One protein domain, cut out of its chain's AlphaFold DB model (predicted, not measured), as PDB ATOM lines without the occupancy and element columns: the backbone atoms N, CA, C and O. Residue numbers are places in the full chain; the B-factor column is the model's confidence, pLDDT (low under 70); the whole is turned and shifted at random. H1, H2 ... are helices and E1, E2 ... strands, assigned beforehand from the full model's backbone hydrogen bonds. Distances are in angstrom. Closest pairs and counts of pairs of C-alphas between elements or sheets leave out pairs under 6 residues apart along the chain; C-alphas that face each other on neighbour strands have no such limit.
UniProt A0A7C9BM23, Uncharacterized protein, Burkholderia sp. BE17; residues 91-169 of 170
ATOM      1  N   SER A  91     -37.189  29.103 -18.616       83.69
ATOM      2  CA  SER A  91     -35.749  29.183 -18.346       83.69
ATOM      3  C   SER A  91     -34.948  28.000 -18.899       83.69
ATOM      4  O   SER A  91     -33.756  28.140 -19.137       83.69
ATOM      5  N   GLN A  92     -35.584  26.845 -19.118       84.81
ATOM      6  CA  GLN A  92     -34.971  25.654 -19.721       84.81
ATOM      7  C   GLN A  92     -35.102  25.623 -21.247       84.81
ATOM      8  O   GLN A  92     -34.495  24.776 -21.906       84.81
ATOM      9  N   GLY A  93     -35.933  26.502 -21.805       87.12
ATOM     10  CA  GLY A  93     -36.128  26.639 -23.235       87.12
ATOM     11  C   GLY A  93     -35.149  27.628 -23.850       87.12
ATOM     12  O   GLY A  93     -34.616  28.514 -23.187       87.12
ATOM     13  N   SER A  94     -34.957  27.501 -25.155       90.50
ATOM     14  CA  SER A  94     -34.269  28.506 -25.966       90.50
ATOM     15  C   SER A  94     -35.145  28.884 -27.149       90.50
ATOM     16  O   SER A  94     -35.866  28.037 -27.679       90.50
ATOM     17  N   GLU A  95     -35.103  30.149 -27.558       93.06
ATOM     18  CA  GLU A  95     -35.734  30.560 -28.807       93.06
ATOM     19  C   GLU A  95     -34.956  29.941 -29.977       93.06
ATOM     20  O   GLU A  95     -33.747  30.123 -30.109       93.06
ATOM     21  N   ILE A  96     -35.657  29.174 -30.810       93.25
ATOM     22  CA  ILE A  96     -35.101  28.463 -31.973       93.25
ATOM     23  C   ILE A  96     -35.572  29.066 -33.302       93.25
ATOM     24  O   ILE A  96     -35.281  28.532 -34.375       93.25
ATOM     25  N   GLY A  97     -36.333  30.158 -33.246       93.38
ATOM     26  CA  GLY A  97     -36.777  30.902 -34.414       93.38
ATOM     27  C   GLY A  97     -38.082  31.647 -34.182       93.38
ATOM     28  O   GLY A  97     -38.573  31.768 -33.065       93.38
ATOM     29  N   ASN A  98     -38.657  32.121 -35.283       94.38
ATOM     30  CA  ASN A  98     -39.925  32.836 -35.309       94.38
ATOM     31  C   ASN A  98     -40.831  32.229 -36.388       94.38
ATOM     32  O   ASN A  98     -40.344  31.713 -37.403       94.38
ATOM     33  N   ALA A  99     -42.141  32.309 -36.171       93.12
ATOM     34  CA  ALA A  99     -43.166  31.843 -37.094       93.12
ATOM     35  C   ALA A  99     -44.185  32.952 -37.371       93.12
ATOM     36  O   ALA A  99     -44.496  33.767 -36.503       93.12
ATOM     37  N   GLN A 100     -44.709  32.981 -38.594       91.62
ATOM     38  CA  GLN A 100     -45.737  33.953 -38.988       91.62
ATOM     39  C   GLN A 100     -47.137  33.532 -38.524       91.62
ATOM     40  O   GLN A 100     -48.015  34.368 -38.334       91.62
ATOM     41  N   SER A 101     -47.351  32.230 -38.336       92.62
ATOM     42  CA  SER A 101     -48.602  31.663 -37.843       92.62
ATOM     43  C   SER A 101     -48.373  30.276 -37.228       92.62
ATOM     44  O   SER A 101     -47.276  29.716 -37.300       92.62
ATOM     45  N   VAL A 102     -49.423  29.697 -36.638       93.19
ATOM     46  CA  VAL A 102     -49.399  28.317 -36.122       93.19
ATOM     47  C   VAL A 102     -49.132  27.316 -37.248       93.19
ATOM     48  O   VAL A 102     -48.388  26.356 -37.064       93.19
ATOM     49  N   GLU A 103     -49.713  27.545 -38.423       92.38
ATOM     50  CA  GLU A 103     -49.527  26.718 -39.615       92.38
ATOM     51  C   GLU A 103     -48.073  26.701 -40.070       92.38
ATOM     52  O   GLU A 103     -47.527  25.625 -40.297       92.38
ATOM     53  N   ASP A 104     -47.454  27.879 -40.136       93.19
ATOM     54  CA  ASP A 104     -46.045  28.047 -40.493       93.19
ATOM     55  C   ASP A 104     -45.123  27.346 -39.480       93.19
ATOM     56  O   ASP A 104     -44.184  26.644 -39.858       93.19
ATOM     57  N   ALA A 105     -45.427  27.453 -38.182       93.44
ATOM     58  CA  ALA A 105     -44.692  26.729 -37.148       93.44
ATOM     59  C   ALA A 105     -44.842  25.202 -37.293       93.44
ATOM     60  O   ALA A 105     -43.853  24.470 -37.212       93.44
ATOM     61  N   MET A 106     -46.060  24.711 -37.541       92.19
ATOM     62  CA  MET A 106     -46.311  23.287 -37.781       92.19
ATOM     63  C   MET A 106     -45.562  22.789 -39.021       92.19
ATOM     64  O   MET A 106     -44.971  21.715 -38.970       92.19
ATOM     65  N   ASP A 107     -45.521  23.568 -40.104       91.38
ATOM     66  CA  ASP A 107     -44.807  23.187 -41.327       91.38
ATOM     67  C   ASP A 107     -43.305  23.016 -41.131       91.38
ATOM     68  O   ASP A 107     -42.709  22.100 -41.704       91.38
ATOM     69  N   ARG A 108     -42.700  23.895 -40.329       92.38
ATOM     70  CA  ARG A 108     -41.248  23.932 -40.126       92.38
ATOM     71  C   ARG A 108     -40.764  22.957 -39.062       92.38
ATOM     72  O   ARG A 108     -39.684  22.389 -39.208       92.38
ATOM     73  N   TYR A 109     -41.521  22.800 -37.978       93.50
ATOM     74  CA  TYR A 109     -41.015  22.158 -36.762       93.50
ATOM     75  C   TYR A 109     -41.676  20.814 -36.432       93.50
ATOM     76  O   TYR A 109     -41.105  20.057 -35.645       93.50
ATOM     77  N   TYR A 110     -42.825  20.481 -37.033       91.31
ATOM     78  CA  TYR A 110     -43.512  19.199 -36.842       91.31
ATOM     79  C   TYR A 110     -43.209  18.218 -37.990       91.31
ATOM     80  O   TYR A 110     -43.143  18.596 -39.158       91.31
ATOM     81  N   LYS A 111     -43.042  16.930 -37.679       88.25
ATOM     82  CA  LYS A 111     -42.806  15.872 -38.675       88.25
ATOM     83  C   LYS A 111     -44.106  15.475 -39.394       88.25
ATOM     84  O   LYS A 111     -45.001  14.859 -38.816       88.25
ATOM     85  N   HIS A 112     -44.200  15.798 -40.685       75.31
ATOM     86  CA  HIS A 112     -45.400  15.587 -41.517       75.31
ATOM     87  C   HIS A 112     -45.845  14.125 -41.662       75.31
ATOM     88  O   HIS A 112     -47.035  13.854 -41.814       75.31
ATOM     89  N   ASP A 113     -44.926  13.161 -41.570       76.94
ATOM     90  CA  ASP A 113     -45.224  11.724 -41.663       76.94
ATOM     91  C   ASP A 113     -46.141  11.220 -40.531       76.94
ATOM     92  O   ASP A 113     -46.820  10.199 -40.674       76.94
ATOM     93  N   ARG A 114     -46.212  11.951 -39.412       70.38
ATOM     94  CA  ARG A 114     -47.106  11.654 -38.284       70.38
ATOM     95  C   ARG A 114     -48.537  12.140 -38.492       70.38
ATOM     96  O   ARG A 114     -49.450  11.526 -37.942       70.38
ATOM     97  N   LEU A 115     -48.745  13.166 -39.321       67.88
ATOM     98  CA  LEU A 115     -50.078  13.698 -39.642       67.88
ATOM     99  C   LEU A 115     -50.904  12.727 -40.492       67.88
ATOM    100  O   LEU A 115     -52.125  12.754 -40.428       67.88
ATOM    101  N   ASN A 116     -50.248  11.836 -41.238       62.75
ATOM    102  CA  ASN A 116     -50.902  10.890 -42.145       62.75
ATOM    103  C   ASN A 116     -51.322   9.570 -41.468       62.75
ATOM    104  O   ASN A 116     -51.666   8.603 -42.150       62.75
ATOM    105  N   ARG A 117     -51.264   9.487 -40.132       67.19
ATOM    106  CA  ARG A 117     -51.692   8.299 -39.378       67.19
ATOM    107  C   ARG A 117     -53.195   8.339 -39.085       67.19
ATOM    108  O   ARG A 117     -53.751   9.427 -38.928       67.19
ATOM    109  N   PRO A 118     -53.861   7.178 -38.937       62.88
ATOM    110  CA  PRO A 118     -55.275   7.133 -38.573       62.88
ATOM    111  C   PRO A 118     -55.552   7.944 -37.297       62.88
ATOM    112  O   PRO A 118     -54.954   7.680 -36.256       62.88
ATOM    113  N   GLY A 119     -56.443   8.936 -37.390       66.62
ATOM    114  CA  GLY A 119     -56.829   9.821 -36.281       66.62
ATOM    115  C   GLY A 119     -56.120  11.182 -36.234       66.62
ATOM    116  O   GLY A 119     -56.552  12.046 -35.473       66.62
ATOM    117  N   GLY A 120     -55.084  11.410 -37.047       65.94
ATOM    118  CA  GLY A 120     -54.439  12.718 -37.186       65.94
ATOM    119  C   GLY A 120     -55.076  13.545 -38.302       65.94
ATOM    120  O   GLY A 120     -55.087  13.121 -39.452       65.94
ATOM    121  N   THR A 121     -55.590  14.735 -37.990       78.81
ATOM    122  CA  THR A 121     -55.940  15.742 -39.005       78.81
ATOM    123  C   THR A 121     -55.224  17.048 -38.695       78.81
ATOM    124  O   THR A 121     -55.286  17.572 -37.580       78.81
ATOM    125  N   ARG A 122     -54.505  17.575 -39.691       84.12
ATOM    126  CA  ARG A 122     -53.673  18.773 -39.536       84.12
ATOM    127  C   ARG A 122     -54.490  19.999 -39.117       84.12
ATOM    128  O   ARG A 122     -54.066  20.728 -38.229       84.12
ATOM    129  N   GLU A 123     -55.662  20.198 -39.714       84.50
ATOM    130  CA  GLU A 123     -56.545  21.336 -39.416       84.50
ATOM    131  C   GLU A 123     -57.006  21.352 -37.957       84.50
ATOM    132  O   GLU A 123     -56.922  22.389 -37.304       84.50
ATOM    133  N   ARG A 124     -57.406  20.194 -37.414       84.56
ATOM    134  CA  ARG A 124     -57.793  20.060 -36.003       84.56
ATOM    135  C   ARG A 124     -56.640  20.435 -35.078       84.56
ATOM    136  O   ARG A 124     -56.809  21.229 -34.167       84.56
ATOM    137  N   LEU A 125     -55.451  19.912 -35.365       86.94
ATOM    138  CA  LEU A 125     -54.242  20.204 -34.602       86.94
ATOM    139  C   LEU A 125     -53.894  21.703 -34.597       86.94
ATOM    140  O   LEU A 125     -53.476  22.228 -33.565       86.94
ATOM    141  N   ILE A 126     -54.053  22.393 -35.728       90.19
ATOM    142  CA  ILE A 126     -53.853  23.846 -35.812       90.19
ATOM    143  C   ILE A 126     -54.919  24.591 -35.003       90.19
ATOM    144  O   ILE A 126     -54.568  25.502 -34.259       90.19
ATOM    145  N   ALA A 127     -56.194  24.215 -35.146       89.69
ATOM    146  CA  ALA A 127     -57.303  24.851 -34.440       89.69
ATOM    147  C   ALA A 127     -57.131  24.750 -32.918       89.69
ATOM    148  O   ALA A 127     -57.172  25.771 -32.236       89.69
ATOM    149  N   ASP A 128     -56.818  23.551 -32.418       91.56
ATOM    150  CA  ASP A 128     -56.563  23.309 -30.997       91.56
ATOM    151  C   ASP A 128     -55.414  24.208 -30.489       91.56
ATOM    152  O   ASP A 128     -55.533  24.865 -29.461       91.56
ATOM    153  N   ARG A 129     -54.312  24.324 -31.247       92.62
ATOM    154  CA  ARG A 129     -53.153  25.162 -30.873       92.62
ATOM    155  C   ARG A 129     -53.436  26.661 -30.914       92.62
ATOM    156  O   ARG A 129     -52.864  27.402 -30.121       92.62
ATOM    157  N   LYS A 130     -54.271  27.126 -31.847       93.56
ATOM    158  CA  LYS A 130     -54.704  28.530 -31.891       93.56
ATOM    159  C   LYS A 130     -55.506  28.879 -30.643       93.56
ATOM    160  O   LYS A 130     -55.203  29.881 -30.007       93.56
ATOM    161  N   GLN A 131     -56.432  28.005 -30.252       93.75
ATOM    162  CA  GLN A 131     -57.180  28.165 -29.011       93.75
ATOM    163  C   GLN A 131     -56.252  28.157 -27.784       93.75
ATOM    164  O   GLN A 131     -56.368  29.023 -26.925       93.75
ATOM    165  N   GLU A 132     -55.279  27.240 -27.716       93.81
ATOM    166  CA  GLU A 132     -54.306  27.236 -26.614       93.81
ATOM    167  C   GLU A 132     -53.491  28.530 -26.534       93.81
ATOM    168  O   GLU A 132     -53.269  29.037 -25.437       93.81
ATOM    169  N   LEU A 133     -53.067  29.084 -27.674       93.44
ATOM    170  CA  LEU A 133     -52.367  30.367 -27.716       93.44
ATOM    171  C   LEU A 133     -53.224  31.511 -27.173       93.44
ATOM    172  O   LEU A 133     -52.694  32.363 -26.468       93.44
ATOM    173  N   GLU A 134     -54.515  31.537 -27.496       91.88
ATOM    174  CA  GLU A 134     -55.452  32.553 -27.003       91.88
ATOM    175  C   GLU A 134     -55.708  32.419 -25.495       91.88
ATOM    176  O   GLU A 134     -55.839  33.422 -24.798       91.88
ATOM    177  N   GLU A 135     -55.763  31.190 -24.978       92.12
ATOM    178  CA  GLU A 135     -56.065  30.918 -23.568       92.12
ATOM    179  C   GLU A 135     -54.840  31.006 -22.645       92.12
ATOM    180  O   GLU A 135     -54.981  31.326 -21.462       92.12
ATOM    181  N   LYS A 136     -53.651  30.659 -23.151       92.25
ATOM    182  CA  LYS A 136     -52.447  30.404 -22.336       92.25
ATOM    183  C   LYS A 136     -51.252  31.276 -22.718       92.25
ATOM    184  O   LYS A 136     -50.219  31.173 -22.059       92.25
ATOM    185  N   ASP A 137     -51.345  32.059 -23.795       92.19
ATOM    186  CA  ASP A 137     -50.241  32.779 -24.459       92.19
ATOM    187  C   ASP A 137     -49.138  31.879 -25.059       92.19
ATOM    188  O   ASP A 137     -48.107  32.362 -25.545       92.19
ATOM    189  N   PHE A 138     -49.340  30.558 -25.067       94.94
ATOM    190  CA  PHE A 138     -48.454  29.594 -25.713       94.94
ATOM    191  C   PHE A 138     -49.197  28.326 -26.143       94.94
ATOM    192  O   PHE A 138     -50.225  27.971 -25.575       94.94
ATOM    193  N   ALA A 139     -48.633  27.596 -27.105       95.12
ATOM    194  CA  ALA A 139     -49.131  26.279 -27.501       95.12
ATOM    195  C   ALA A 139     -47.989  25.315 -27.824       95.12
ATOM    196  O   ALA A 139     -46.924  25.720 -28.301       95.12
ATOM    197  N   CYS A 140     -48.212  24.020 -27.592       93.88
ATOM    198  CA  CYS A 140     -47.261  22.978 -27.978       93.88
ATOM    199  C   CYS A 140     -47.412  22.657 -29.471       93.88
ATOM    200  O   CYS A 140     -48.416  22.102 -29.914       93.88
ATOM    201  N   VAL A 141     -46.397  22.982 -30.269       93.06
ATOM    202  CA  VAL A 141     -46.348  22.661 -31.703       93.06
ATOM    203  C   VAL A 141     -46.031  21.187 -31.895       93.06
ATOM    204  O   VAL A 141     -46.755  20.485 -32.598       93.06
ATOM    205  N   ALA A 142     -44.981  20.694 -31.243       91.75
ATOM    206  CA  ALA A 142     -44.511  19.330 -31.419       91.75
ATOM    207  C   ALA A 142     -43.971  18.756 -30.110       91.75
ATOM    208  O   ALA A 142     -43.236  19.418 -29.379       91.75
ATOM    209  N   SER A 143     -44.290  17.490 -29.843       89.62
ATOM    210  CA  SER A 143     -43.619  16.738 -28.787       89.62
ATOM    211  C   SER A 143     -42.156  16.474 -29.167       89.62
ATOM    212  O   SER A 143     -41.785  16.558 -30.339       89.62
ATOM    213  N   HIS A 144     -41.340  16.056 -28.198       87.94
ATOM    214  CA  HIS A 144     -39.967  15.599 -28.447       87.94
ATOM    215  C   HIS A 144     -39.879  14.533 -29.557       87.94
ATOM    216  O   HIS A 144     -38.939  14.517 -30.346       87.94
ATOM    217  N   HIS A 145     -40.866  13.638 -29.648       86.06
ATOM    218  CA  HIS A 145     -40.862  12.565 -30.645       86.06
ATOM    219  C   HIS A 145     -41.304  13.031 -32.036       86.06
ATOM    220  O   HIS A 145     -40.840  12.489 -33.047       86.06
ATOM    221  N   ASP A 146     -42.172  14.038 -32.082       88.12
ATOM    222  CA  ASP A 146     -42.813  14.507 -33.309       88.12
ATOM    223  C   ASP A 146     -42.137  15.745 -33.902       88.12
ATOM    224  O   ASP A 146     -42.461  16.138 -35.019       88.12
ATOM    225  N   SER A 147     -41.182  16.352 -33.199       90.25
ATOM    226  CA  SER A 147     -40.432  17.488 -33.721       90.25
ATOM    227  C   SER A 147     -39.295  17.062 -34.638       90.25
ATOM    228  O   SER A 147     -38.700  15.987 -34.491       90.25
ATOM    229  N   VAL A 148     -38.961  17.934 -35.585       90.62
ATOM    230  CA  VAL A 148     -37.861  17.727 -36.541       90.62
ATOM    231  C   VAL A 148     -36.503  17.652 -35.837       90.62
ATOM    232  O   VAL A 148     -35.661  16.843 -36.214       90.62
ATOM    233  N   ASN A 149     -36.307  18.451 -34.788       87.06
ATOM    234  CA  ASN A 149     -35.042  18.579 -34.062       87.06
ATOM    235  C   ASN A 149     -34.932  17.677 -32.819       87.06
ATOM    236  O   ASN A 149     -33.916  17.728 -32.131       87.06
ATOM    237  N   GLY A 150     -35.956  16.873 -32.511       87.75
ATOM    238  CA  GLY A 150     -35.958  16.042 -31.308       87.75
ATOM    239  C   GLY A 150     -36.040  16.855 -30.013       87.75
ATOM    240  O   GLY A 150     -35.480  16.458 -29.004       87.75
ATOM    241  N   GLN A 151     -36.685  18.021 -30.024       90.56
ATOM    242  CA  GLN A 151     -37.007  18.813 -28.831       90.56
ATOM    243  C   GLN A 151     -38.521  18.967 -28.699       90.56
ATOM    244  O   GLN A 151     -39.243  18.826 -29.683       90.56
ATOM    245  N   MET A 152     -39.046  19.265 -27.514       92.94
ATOM    246  CA  MET A 152     -40.418  19.775 -27.456       92.94
ATOM    247  C   MET A 152     -40.423  21.184 -28.045       92.94
ATOM    248  O   MET A 152     -39.585  22.002 -27.671       92.94
ATOM    249  N   VAL A 153     -41.334  21.465 -28.968       95.06
ATOM    250  CA  VAL A 153     -41.419  22.760 -29.646       95.06
ATOM    251  C   VAL A 153     -42.702  23.452 -29.236       95.06
ATOM    252  O   VAL A 153     -43.787  22.887 -29.373       95.06
ATOM    253  N   PHE A 154     -42.573  24.690 -28.781       95.88
ATOM    254  CA  PHE A 154     -43.675  25.552 -28.389       95.88
ATOM    255  C   PHE A 154     -43.660  26.833 -29.211       95.88
ATOM    256  O   PHE A 154     -42.611  27.279 -29.669       95.88
ATOM    257  N   ILE A 155     -44.826  27.439 -29.366       96.00
ATOM    258  CA  ILE A 155     -44.985  28.804 -29.867       96.00
ATOM    259  C   ILE A 155     -45.516  29.680 -28.751       96.00
ATOM    260  O   ILE A 155     -46.312  29.209 -27.940       96.00
ATOM    261  N   ARG A 156     -45.074  30.936 -28.714       94.69
ATOM    262  CA  ARG A 156     -45.509  31.947 -27.748       94.69
ATOM    263  C   ARG A 156     -45.816  33.253 -28.452       94.69
ATOM    264  O   ARG A 156     -45.059  33.657 -29.336       94.69
ATOM    265  N   SER A 157     -46.870  33.925 -28.012       89.00
ATOM    266  CA  SER A 157     -47.168  35.287 -28.448       89.00
ATOM    267  C   SER A 157     -46.191  36.260 -27.792       89.00
ATOM    268  O   SER A 157     -46.157  36.397 -26.572       89.00
ATOM    269  N   MET A 158     -45.382  36.938 -28.604       81.12
ATOM    270  CA  MET A 158     -44.513  38.038 -28.182       81.12
ATOM    271  C   MET A 158     -44.942  39.297 -28.946       81.12
ATOM    272  O   MET A 158     -45.522  39.194 -30.022       81.12
ATOM    273  N   GLY A 159     -44.668  40.496 -28.421       67.00
ATOM    274  CA  GLY A 159     -45.224  41.772 -28.916       67.00
ATOM    275  C   GLY A 159     -45.019  42.128 -30.407       67.00
ATOM    276  O   GLY A 159     -45.509  43.167 -30.834       67.00
ATOM    277  N   GLY A 160     -44.328  41.298 -31.200       67.62
ATOM    278  CA  GLY A 160     -44.159  41.439 -32.651       67.62
ATOM    279  C   GLY A 160     -44.388  40.163 -33.482       67.62
ATOM    280  O   GLY A 160     -44.034  40.164 -34.658       67.62
ATOM    281  N   GLY A 161     -44.936  39.080 -32.914       83.12
ATOM    282  CA  GLY A 161     -45.185  37.823 -33.640       83.12
ATOM    283  C   GLY A 161     -45.133  36.569 -32.762       83.12
ATOM    284  O   GLY A 161     -45.131  36.655 -31.534       83.12
ATOM    285  N   LEU A 162     -45.087  35.391 -33.397       93.44
ATOM    286  CA  LEU A 162     -44.923  34.119 -32.690       93.44
ATOM    287  C   LEU A 162     -43.443  33.742 -32.606       93.44
ATOM    288  O   LEU A 162     -42.814  33.421 -33.618       93.44
ATOM    289  N   SER A 163     -42.910  33.706 -31.389       95.50
ATOM    290  CA  SER A 163     -41.583  33.146 -31.129       95.50
ATOM    291  C   SER A 163     -41.687  31.639 -30.930       95.50
ATOM    292  O   SER A 163     -42.584  31.151 -30.237       95.50
ATOM    293  N   VAL A 164     -40.757  30.895 -31.522       95.50
ATOM    294  CA  VAL A 164     -40.692  29.434 -31.450       95.50
ATOM    295  C   VAL A 164     -39.614  29.037 -30.456       95.50
ATOM    296  O   VAL A 164     -38.453  29.419 -30.593       95.50
ATOM    297  N   TRP A 165     -39.989  28.238 -29.467       95.44
ATOM    298  CA  TRP A 165     -39.133  27.825 -28.365       95.44
ATOM    299  C   TRP A 165     -38.911  26.317 -28.389       95.44
ATOM    300  O   TRP A 165     -39.863  25.542 -28.472       95.44
ATOM    301  N   GLY A 166     -37.649  25.907 -28.302       93.88
ATOM    302  CA  GLY A 166     -37.234  24.516 -28.170       93.88
ATOM    303  C   GLY A 166     -36.890  24.190 -26.723       93.88
ATOM    304  O   GLY A 166     -36.084  24.889 -26.103       93.88
ATOM    305  N   LEU A 167     -37.487  23.125 -26.190       90.44
ATOM    306  CA  LEU A 167     -37.194  22.582 -24.869       90.44
ATOM    307  C   LEU A 167     -36.564  21.187 -24.991       90.44
ATOM    308  O   LEU A 167     -37.193  20.277 -25.548       90.44
ATOM    309  N   PRO A 168     -35.345  20.979 -24.467       81.00
ATOM    310  CA  PRO A 168     -34.724  19.664 -24.453       81.00
ATOM    311  C   PRO A 168     -35.483  18.720 -23.511       81.00
ATOM    312  O   PRO A 168     -35.950  19.127 -22.449       81.00
ATOM    313  N   MET A 169     -35.574  17.441 -23.876       71.50
ATOM    314  CA  MET A 169     -36.018  16.402 -22.946       71.50
ATOM    315  C   MET A 169     -34.797  15.978 -22.115       71.50
ATOM    316  O   MET A 169     -33.815  15.504 -22.686       71.50
TER     317      MET A 169
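What this domain is: This is residues 91 to 169 of the 170 residues of an uncharacterized protein of Burkholderia sp. BE17 (UniProt A0A7C9BM23). A strongly twisted wall of four antiparallel strands, in the order E1 E4 E3 E2, has two helices, H1 and H2, over one face and its other face free of named helices; the loop at residues 116 to 121 sticks out. The 79 printed residues hold E1 H1 H2 E2 E3 E4, a mixed class in two layers, helices on one face of a sheet. The whole is compact, with a radius of gyration of the C-alphas of 11.8 A and spans of 36 by 25 by 18 A.

Where its parts are: E1, residues 94 to 99, begins at C-alpha 94 (-34.269, 28.506, -25.966) and spans 14.6 A. H1 is residues 102 to 109, 10.4 A; H2 is 122 to 136, 20.8 A. E2 is 138 to 142, 12.4 A; E3 is 152 to 158, 18.7 A. E4, 161 to 167, 19.3 A, ends at C-alpha 167 (-37.194, 22.582, -24.869).

How they stand to each other: E1 is antiparallel to E4 (N 96 and O 164, 2.8 A). E4 and E3 form a hairpin with N 165 and O 154 at 2.8 A, and E3 and E2 another with N 155 and O 139 at 2.9 A; E2 E3 E4 are a meander, each strand the antiparallel neighbour of the one before. H2 is over E2, along the strands, at a height over the sheet of 8.5 A. H1 is on the same face, and H2 touches it with residues 126 to 130 alone, the closest C-alphas being those of Val 102 and Ile 126, 6.3 A. In H1 and H2 every O i to N i+4 pair is within hydrogen-bond range.

The domain as a whole: The C-alphas farthest apart, of Pro 118 and Gly 159, are 37.3 A apart. The printed part has no cut; the link from H1 to H2 is long. The pLDDT is under 70 at residues 115 to 120 and 159 to 160.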